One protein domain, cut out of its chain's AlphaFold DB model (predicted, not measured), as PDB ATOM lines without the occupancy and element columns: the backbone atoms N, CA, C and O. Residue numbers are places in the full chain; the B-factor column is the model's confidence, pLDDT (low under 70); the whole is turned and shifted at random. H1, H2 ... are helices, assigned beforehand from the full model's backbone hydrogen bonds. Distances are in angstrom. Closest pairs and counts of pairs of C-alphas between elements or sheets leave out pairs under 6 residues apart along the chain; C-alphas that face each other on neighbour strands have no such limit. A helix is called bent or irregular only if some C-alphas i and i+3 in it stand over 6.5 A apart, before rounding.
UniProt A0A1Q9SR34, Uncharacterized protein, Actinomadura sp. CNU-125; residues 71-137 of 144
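AT A GLANCE: This is residues 71 to 137 of the 144 residues of an uncharacterized protein of Actinomadura sp. CNU-125 (UniProt A0A1Q9SR34). One long bent helix, H2, makes the longest axis of a flat, open model; the short helix H1 folds back along its first arm as a helical hairpin, and H3 makes a steep corner at its far end. Residues 128 to 137, of which 128 to 136 belong to H3, stand free and stick out. The printed part has 67 residues, with three named helices in the order H1, H2, H3 and no named strand, in the class all helix. It is extended, with a radius of gyration of the C-alphas of 16.9 A and spans of 48 by 26 by 10 A.

IN THESE COORDINATES: H1, residues 73 to 82, begins at C-alpha 73 at (134.850, 130.856, 230.716) and is 14.0 A long from first to last C-alpha. H2, residues 91 to 118, was assigned as one helix by its hydrogen bonds but is bent: C-alphas 102 and 105 are 7.0 A apart. Its arms are H2a, residues 91 to 102, 16.5 A long, and H2b, residues 105 to 118, 19.6 A long. H3, residues 121 to 136, is 22.8 A long and ends at C-alpha 136 at (134.378, 161.090, 243.060).

HOW THE PARTS SIT: H1 and H2a form a hairpin and touch, opposite ways at a shallow tilt of 13 degrees; their closest C-alphas, of Ala 80 and Gln 97, are 5.2 A apart. H2a and H2b are near each other, at a shallow tilt of 28 degrees. H2b touches H1 with residues 105 to 109 alone, the closest C-alphas being those of Leu 73 and Leu 105, 6.5 A apart. H2b and H3 touch only at the corner, at a steep tilt of 63 degrees, with the C-alphas of Ala 117 and Leu 124 closest at 5.0 A. H3 is apart from H1 and from H2a. In H1, H2a, H2b and H3 every O i to N i+4 pair is within hydrogen-bond range.

THE WHOLE: The two C-alphas farthest apart, those of Arg 87 and Gln 136, are 50.4 A apart. The printed part has no cut. The link from H1 to H2 is short and that from H2 to H3 is tight. The mean pLDDT of the printed part is 86.0, and residue 89 is under 70.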
ATOM      1  N   PRO A  71     138.779 130.337 224.296       85.00
ATOM      2  CA  PRO A  71     137.954 129.430 225.083       85.00
ATOM      3  C   PRO A  71     136.982 130.216 225.965       85.00
ATOM      4  O   PRO A  71     137.374 131.173 226.639       85.00
ATOM      5  N   ALA A  72     135.715 129.796 226.009       88.69
ATOM      6  CA  ALA A  72     134.738 130.443 226.871       88.69
ATOM      7  C   ALA A  72     135.067 130.173 228.351       88.69
ATOM      8  O   ALA A  72     135.669 129.157 228.698       88.69
ATOM      9  N   LEU A  73     134.612 131.040 229.269       87.81
ATOM     10  CA  LEU A  73     134.850 130.856 230.716       87.81
ATOM     11  C   LEU A  73     134.371 129.483 231.224       87.81
ATOM     12  O   LEU A  73     134.994 128.888 232.103       87.81
ATOM     13  N   ARG A  74     133.282 128.959 230.649       90.06
ATOM     14  CA  ARG A  74     132.772 127.614 230.958       90.06
ATOM     15  C   ARG A  74     133.774 126.512 230.607       90.06
ATOM     16  O   ARG A  74     133.842 125.525 231.330       90.06
ATOM     17  N   ASP A  75     134.556 126.697 229.546       89.69
ATOM     18  CA  ASP A  75     135.536 125.722 229.068       89.69
ATOM     19  C   ASP A  75     136.775 125.750 229.969       89.69
ATOM     20  O   ASP A  75     137.288 124.702 230.353       89.69
ATOM     21  N   VAL A  76     137.174 126.945 230.426       88.88
ATOM     22  CA  VAL A  76     138.227 127.122 231.443       88.88
ATOM     23  C   VAL A  76     137.858 126.402 232.744       88.88
ATOM     24  O   VAL A  76     138.670 125.660 233.301       88.88
ATOM     25  N   TRP A  77     136.620 126.569 233.221       91.38
ATOM     26  CA  TRP A  77     136.150 125.844 234.404       91.38
ATOM     27  C   TRP A  77     136.038 124.338 234.154       91.38
ATOM     28  O   TRP A  77     136.457 123.545 234.997       91.38
ATOM     29  N   ALA A  78     135.514 123.923 232.998       90.25
ATOM     30  CA  ALA A  78     135.397 122.512 232.645       90.25
ATOM     31  C   ALA A  78     136.766 121.818 232.626       90.25
ATOM     32  O   ALA A  78     136.883 120.714 233.157       90.25
ATOM     33  N   TYR A  79     137.799 122.481 232.103       88.12
ATOM     34  CA  TYR A  79     139.173 121.986 232.120       88.12
ATOM     35  C   TYR A  79     139.711 121.811 233.549       88.12
ATOM     36  O   TYR A  79     140.286 120.775 233.886       88.12
ATOM     37  N   ALA A  80     139.470 122.780 234.432       86.50
ATOM     38  CA  ALA A  80     139.901 122.684 235.827       86.50
ATOM     39  C   ALA A  80     139.120 121.626 236.629       86.50
ATOM     40  O   ALA A  80     139.680 120.958 237.498       86.50
ATOM     41  N   ALA A  81     137.825 121.465 236.350       85.94
ATOM     42  CA  ALA A  81     136.946 120.564 237.087       85.94
ATOM     43  C   ALA A  81     137.037 119.101 236.620       85.94
ATOM     44  O   ALA A  81     136.927 118.191 237.448       85.94
ATOM     45  N   ARG A  82     137.205 118.883 235.309       85.06
ATOM     46  CA  ARG A  82     137.081 117.574 234.639       85.06
ATOM     47  C   ARG A  82     138.235 117.233 233.695       85.06
ATOM     48  O   ARG A  82     138.161 116.206 233.037       85.06
ATOM     49  N   GLY A  83     139.262 118.070 233.581       79.06
ATOM     50  CA  GLY A  83     140.367 117.796 232.667       79.06
ATOM     51  C   GLY A  83     141.164 116.548 233.062       79.06
ATOM     52  O   GLY A  83     141.394 116.295 234.248       79.06
ATOM     53  N   ASP A  84     141.658 115.829 232.053       79.94
ATOM     54  CA  ASP A  84     142.419 114.572 232.186       79.94
ATOM     55  C   ASP A  84     143.803 114.721 232.845       79.94
ATOM     56  O   ASP A  84     144.560 113.762 232.981       79.94
ATOM     57  N   TRP A  85     144.155 115.920 233.308       75.38
ATOM     58  CA  TRP A  85     145.443 116.206 233.938       75.38
ATOM     59  C   TRP A  85     145.526 115.715 235.399       75.38
ATOM     60  O   TRP A  85     146.613 115.702 235.977       75.38
ATOM     61  N   THR A  86     144.411 115.282 236.015       77.56
ATOM     62  CA  THR A  86     144.394 114.707 237.381       77.56
ATOM     63  C   THR A  86     143.408 113.560 237.555       77.56
ATOM     64  O   THR A  86     142.308 113.586 237.010       77.56
ATOM     65  N   ARG A  87     143.756 112.604 238.432       75.62
ATOM     66  CA  ARG A  87     142.807 111.605 238.953       75.62
ATOM     67  C   ARG A  87     141.644 112.279 239.688       75.62
ATOM     68  O   ARG A  87     141.846 113.269 240.401       75.62
ATOM     69  N   ASP A  88     140.451 111.707 239.551       71.81
ATOM     70  CA  ASP A  88     139.237 112.210 240.190       71.81
ATOM     71  C   ASP A  88     139.398 112.314 241.717       71.81
ATOM     72  O   ASP A  88     139.854 111.389 242.388       71.81
ATOM     73  N   GLY A  89     139.056 113.480 242.271       68.31
ATOM     74  CA  GLY A  89     139.014 113.725 243.719       68.31
ATOM     75  C   GLY A  89     140.360 113.943 244.428       68.31
ATOM     76  O   GLY A  89     140.362 114.234 245.625       68.31
ATOM     77  N   GLY A  90     141.494 113.856 243.728       79.81
ATOM     78  CA  GLY A  90     142.815 114.061 244.329       79.81
ATOM     79  C   GLY A  90     143.080 115.509 244.772       79.81
ATOM     80  O   GLY A  90     142.572 116.461 244.178       79.81
ATOM     81  N   ALA A  91     143.955 115.687 245.771       83.69
ATOM     82  CA  ALA A  91     144.511 116.991 246.157       83.69
ATOM     83  C   ALA A  91     144.950 117.879 244.968       83.69
ATOM     84  O   ALA A  91     144.580 119.055 244.965       83.69
ATOM     85  N   PRO A  92     145.640 117.367 243.922       84.44
ATOM     86  CA  PRO A  92     146.006 118.199 242.775       84.44
ATOM     87  C   PRO A  92     144.795 118.761 242.017       84.44
ATOM     88  O   PRO A  92     144.852 119.903 241.567       84.44
ATOM     89  N   ARG A  93     143.665 118.040 241.947       86.00
ATOM     90  CA  ARG A  93     142.447 118.560 241.308       86.00
ATOM     91  C   ARG A  93     141.879 119.755 242.069       86.00
ATOM     92  O   ARG A  93     141.511 120.752 241.457       86.00
ATOM     93  N   ARG A  94     141.855 119.691 243.405       85.88
ATOM     94  CA  ARG A  94     141.396 120.813 244.244       85.88
ATOM     95  C   ARG A  94     142.271 122.050 244.061       85.88
ATOM     96  O   ARG A  94     141.743 123.155 244.008       85.88
ATOM     97  N   VAL A  95     143.585 121.867 243.918       88.94
ATOM     98  CA  VAL A  95     144.518 122.970 243.637       88.94
ATOM     99  C   VAL A  95     144.221 123.609 242.280       88.94
ATOM    100  O   VAL A  95     144.133 124.832 242.205       88.94
ATOM    101  N   GLY A  96     143.985 122.820 241.227       87.12
ATOM    102  CA  GLY A  96     143.611 123.380 239.921       87.12
ATOM    103  C   GLY A  96     142.255 124.077 239.924       87.12
ATOM    104  O   GLY A  96     142.116 125.135 239.320       87.12
ATOM    105  N   GLN A  97     141.271 123.548 240.655       91.00
ATOM    106  CA  GLN A  97     139.983 124.219 240.846       91.00
ATOM    107  C   GLN A  97     140.141 125.549 241.591       91.00
ATOM    108  O   GLN A  97     139.569 126.554 241.173       91.00
ATOM    109  N   ALA A  98     140.947 125.583 242.658       92.19
ATOM    110  CA  ALA A  98     141.231 126.806 243.401       92.19
ATOM    111  C   ALA A  98     141.963 127.837 242.531       92.19
ATOM    112  O   ALA A  98     141.567 128.999 242.502       92.19
ATOM    113  N   TYR A  99     142.974 127.414 241.767       91.56
ATOM    114  CA  TYR A  99     143.653 128.267 240.792       91.56
ATOM    115  C   TYR A  99     142.676 128.818 239.743       91.56
ATOM    116  O   TYR A  99     142.684 130.013 239.448       91.56
ATOM    117  N   ALA A 100     141.797 127.969 239.208       91.69
ATOM    118  CA  ALA A 100     140.824 128.388 238.213       91.69
ATOM    119  C   ALA A 100     139.844 129.428 238.766       91.69
ATOM    120  O   ALA A 100     139.598 130.433 238.107       91.69
ATOM    121  N   LEU A 101     139.330 129.224 239.983       92.69
ATOM    122  CA  LEU A 101     138.400 130.152 240.632       92.69
ATOM    123  C   LEU A 101     139.060 131.468 241.047       92.69
ATOM    124  O   LEU A 101     138.483 132.529 240.830       92.69
ATOM    125  N   LEU A 102     140.244 131.407 241.659       92.94
ATOM    126  CA  LEU A 102     140.882 132.577 242.266       92.94
ATOM    127  C   LEU A 102     141.694 133.404 241.269       92.94
ATOM    128  O   LEU A 102     141.898 134.592 241.501       92.94
ATOM    129  N   ILE A 103     142.179 132.789 240.189       93.25
ATOM    130  CA  ILE A 103     143.122 133.427 239.265       93.25
ATOM    131  C   ILE A 103     142.611 133.348 237.827       93.25
ATOM    132  O   ILE A 103     142.375 134.387 237.215       93.25
ATOM    133  N   ALA A 104     142.413 132.150 237.273       89.44
ATOM    134  CA  ALA A 104     142.175 132.024 235.832       89.44
ATOM    135  C   ALA A 104     140.858 132.683 235.385       89.44
ATOM    136  O   ALA A 104     140.863 133.510 234.477       89.44
ATOM    137  N   LEU A 105     139.738 132.365 236.037       91.81
ATOM    138  CA  LEU A 105     138.429 132.936 235.719       91.81
ATOM    139  C   LEU A 105     138.363 134.459 235.892       91.81
ATOM    140  O   LEU A 105     137.890 135.105 234.956       91.81
ATOM    141  N   PRO A 106     138.818 135.069 237.007       91.06
ATOM    142  CA  PRO A 106     138.764 136.521 237.137       91.06
ATOM    143  C   PRO A 106     139.672 137.225 236.126       91.06
ATOM    144  O   PRO A 106     139.253 138.215 235.531       91.06
ATOM    145  N   VAL A 107     140.876 136.702 235.866       91.62
ATOM    146  CA  VAL A 107     141.793 137.290 234.877       91.62
ATOM    147  C   VAL A 107     141.211 137.201 233.465       91.62
ATOM    148  O   VAL A 107     141.172 138.202 232.749       91.62
ATOM    149  N   VAL A 108     140.714 136.027 233.065       90.50
ATOM    150  CA  VAL A 108     140.098 135.826 231.744       90.50
ATOM    151  C   VAL A 108     138.827 136.668 231.613       90.50
ATOM    152  O   VAL A 108     138.652 137.350 230.606       90.50
ATOM    153  N   GLY A 109     137.975 136.691 232.638       90.31
ATOM    154  CA  GLY A 109     136.765 137.513 232.673       90.31
ATOM    155  C   GLY A 109     137.062 139.007 232.535       90.31
ATOM    156  O   GLY A 109     136.412 139.686 231.741       90.31
ATOM    157  N   LEU A 110     138.086 139.513 233.229       89.25
ATOM    158  CA  LEU A 110     138.524 140.902 233.093       89.25
ATOM    159  C   LEU A 110     139.025 141.192 231.674       89.25
ATOM    160  O   LEU A 110     138.642 142.201 231.088       89.25
ATOM    161  N   ALA A 111     139.830 140.299 231.095       88.62
ATOM    162  CA  ALA A 111     140.311 140.450 229.726       88.62
ATOM    163  C   ALA A 111     139.158 140.478 228.707       88.62
ATOM    164  O   ALA A 111     139.176 141.305 227.795       88.62
ATOM    165  N   TYR A 112     138.133 139.635 228.882       87.75
ATOM    166  CA  TYR A 112     136.904 139.695 228.083       87.75
ATOM    167  C   TYR A 112     136.151 141.012 228.280       87.75
ATOM    168  O   TYR A 112     135.695 141.598 227.302       87.75
ATOM    169  N   GLY A 113     136.054 141.514 229.513       86.38
ATOM    170  CA  GLY A 113     135.426 142.806 229.800       86.38
ATOM    171  C   GLY A 113     136.146 143.974 229.120       86.38
ATOM    172  O   GLY A 113     135.504 144.838 228.526       86.38
ATOM    173  N   VAL A 114     137.481 143.967 229.141       85.50
ATOM    174  CA  VAL A 114     138.306 144.961 228.440       85.50
ATOM    175  C   VAL A 114     138.129 144.846 226.927       85.50
ATOM    176  O   VAL A 114     137.927 145.864 226.269       85.50
ATOM    177  N   ALA A 115     138.152 143.630 226.372       86.50
ATOM    178  CA  ALA A 115     137.920 143.408 224.946       86.50
ATOM    179  C   ALA A 115     136.536 143.922 224.518       86.50
ATOM    180  O   ALA A 115     136.433 144.709 223.581       86.50
ATOM    181  N   TRP A 116     135.488 143.586 225.273       86.94
ATOM    182  CA  TRP A 116     134.124 144.065 225.045       86.94
ATOM    183  C   TRP A 116     134.010 145.594 225.101       86.94
ATOM    184  O   TRP A 116     133.284 146.201 224.303       86.94
ATOM    185  N   ALA A 117     134.719 146.230 226.038       85.50
ATOM    186  CA  ALA A 117     134.767 147.683 226.140       85.50
ATOM    187  C   ALA A 117     135.499 148.310 224.941       85.50
ATOM    188  O   ALA A 117     135.074 149.355 224.449       85.50
ATOM    189  N   ALA A 118     136.555 147.662 224.447       85.38
ATOM    190  CA  ALA A 118     137.349 148.126 223.312       85.38
ATOM    191  C   ALA A 118     136.647 147.943 221.952       85.38
ATOM    192  O   ALA A 118     136.864 148.750 221.053       85.38
ATOM    193  N   GLU A 119     135.766 146.946 221.799       86.62
ATOM    194  CA  GLU A 119     135.012 146.691 220.557       86.62
ATOM    195  C   GLU A 119     134.193 147.894 220.063       86.62
ATOM    196  O   GLU A 119     133.952 148.042 218.865       86.62
ATOM    197  N   ARG A 120     133.713 148.749 220.975       87.06
ATOM    198  CA  ARG A 120     132.980 149.971 220.623       87.06
ATOM    199  C   ARG A 120     133.474 151.120 221.484       87.06
ATOM    200  O   ARG A 120     133.214 151.132 222.682       87.06
ATOM    201  N   GLY A 121     134.086 152.134 220.871       83.94
ATOM    202  CA  GLY A 121     134.634 153.294 221.588       83.94
ATOM    203  C   GLY A 121     133.640 153.985 222.536       83.94
ATOM    204  O   GLY A 121     134.036 154.487 223.583       83.94
ATOM    205  N   THR A 122     132.335 153.934 222.245       84.38
ATOM    206  CA  THR A 122     131.282 154.443 223.142       84.38
ATOM    207  C   THR A 122     131.213 153.709 224.484       84.38
ATOM    208  O   THR A 122     130.985 154.347 225.511       84.38
ATOM    209  N   ARG A 123     131.451 152.390 224.508       85.81
ATOM    210  CA  ARG A 123     131.500 151.589 225.743       85.81
ATOM    211  C   ARG A 123     132.703 151.983 226.591       85.81
ATOM    212  O   ARG A 123     132.572 152.118 227.801       85.81
ATOM    213  N   LEU A 124     133.845 152.229 225.952       82.88
ATOM    214  CA  LEU A 124     135.065 152.665 226.626       82.88
ATOM    215  C   LEU A 124     134.884 154.041 227.282       82.88
ATOM    216  O   LEU A 124     135.240 154.211 228.444       82.88
ATOM    217  N   ILE A 125     134.248 154.992 226.585       84.12
ATOM    218  CA  ILE A 125     133.901 156.305 227.154       84.12
ATOM    219  C   ILE A 125     132.986 156.142 228.374       84.12
ATOM    220  O   ILE A 125     133.269 156.713 229.424       84.12
ATOM    221  N   ALA A 126     131.922 155.339 228.268       84.69
ATOM    222  CA  ALA A 126     131.013 155.093 229.388       84.69
ATOM    223  C   ALA A 126     131.736 154.485 230.604       84.69
ATOM    224  O   ALA A 126     131.473 154.876 231.738       84.69
ATOM    225  N   LEU A 127     132.681 153.571 230.369       84.25
ATOM    226  CA  LEU A 127     133.468 152.919 231.415       84.25
ATOM    227  C   LEU A 127     134.430 153.905 232.096       84.25
ATOM    228  O   LEU A 127     134.515 153.925 233.321       84.25
ATOM    229  N   ILE A 128     135.085 154.785 231.330       85.19
ATOM    230  CA  ILE A 128     135.904 155.876 231.882       85.19
ATOM    231  C   ILE A 128     135.048 156.812 232.737       85.19
ATOM    232  O   ILE A 128     135.423 157.114 233.866       85.19
ATOM    233  N   VAL A 129     133.890 157.246 232.230       88.50
ATOM    234  CA  VAL A 129     132.967 158.122 232.972       88.50
ATOM    235  C   VAL A 129     132.525 157.460 234.275       88.50
ATOM    236  O   VAL A 129     132.536 158.108 235.319       88.50
ATOM    237  N   LEU A 130     132.203 156.165 234.240       86.25
ATOM    238  CA  LEU A 130     131.853 155.391 235.428       86.25
ATOM    239  C   LEU A 130     133.004 155.353 236.443       86.25
ATOM    240  O   LEU A 130     132.770 155.613 237.618       86.25
ATOM    241  N   ILE A 131     134.240 155.081 236.010       85.19
ATOM    242  CA  ILE A 131     135.420 155.083 236.893       85.19
ATOM    243  C   ILE A 131     135.631 156.463 237.517       85.19
ATOM    244  O   ILE A 131     135.870 156.557 238.719       85.19
ATOM    245  N   VAL A 132     135.519 157.531 236.723       87.31
ATOM    246  CA  VAL A 132     135.635 158.908 237.217       87.31
ATOM    247  C   VAL A 132     134.556 159.182 238.260       87.31
ATOM    248  O   VAL A 132     134.881 159.668 239.334       87.31
ATOM    249  N   LEU A 133     133.297 158.821 237.996       86.50
ATOM    250  CA  LEU A 133     132.202 158.980 238.957       86.50
ATOM    251  C   LEU A 133     132.456 158.197 240.249       86.50
ATOM    252  O   LEU A 133     132.312 158.761 241.329       86.50
ATOM    253  N   LEU A 134     132.882 156.934 240.161       83.19
ATOM    254  CA  LEU A 134     133.223 156.129 241.339       83.19
ATOM    255  C   LEU A 134     134.384 156.738 242.133       83.19
ATOM    256  O   LEU A 134     134.350 156.717 243.357       83.19
ATOM    257  N   ALA A 135     135.382 157.312 241.462       81.44
ATOM    258  CA  ALA A 135     136.490 157.993 242.128       81.44
ATOM    259  C   ALA A 135     136.051 159.278 242.852       81.44
ATOM    260  O   ALA A 135     136.694 159.683 243.818       81.44
ATOM    261  N   GLN A 136     134.960 159.911 242.409       83.50
ATOM    262  CA  GLN A 136     134.378 161.090 243.060       83.50
ATOM    263  C   GLN A 136     133.456 160.734 244.237       83.50
ATOM    264  O   GLN A 136     133.164 161.603 245.055       83.50
ATOM    265  N   VAL A 137     132.991 159.483 244.345       77.25
ATOM    266  CA  VAL A 137     132.159 159.018 245.464       77.25
ATOM    267  C   VAL A 137     133.066 158.318 246.487       77.25
ATOM    268  O   VAL A 137     133.409 157.154 246.292       77.25
TER     269      VAL A 137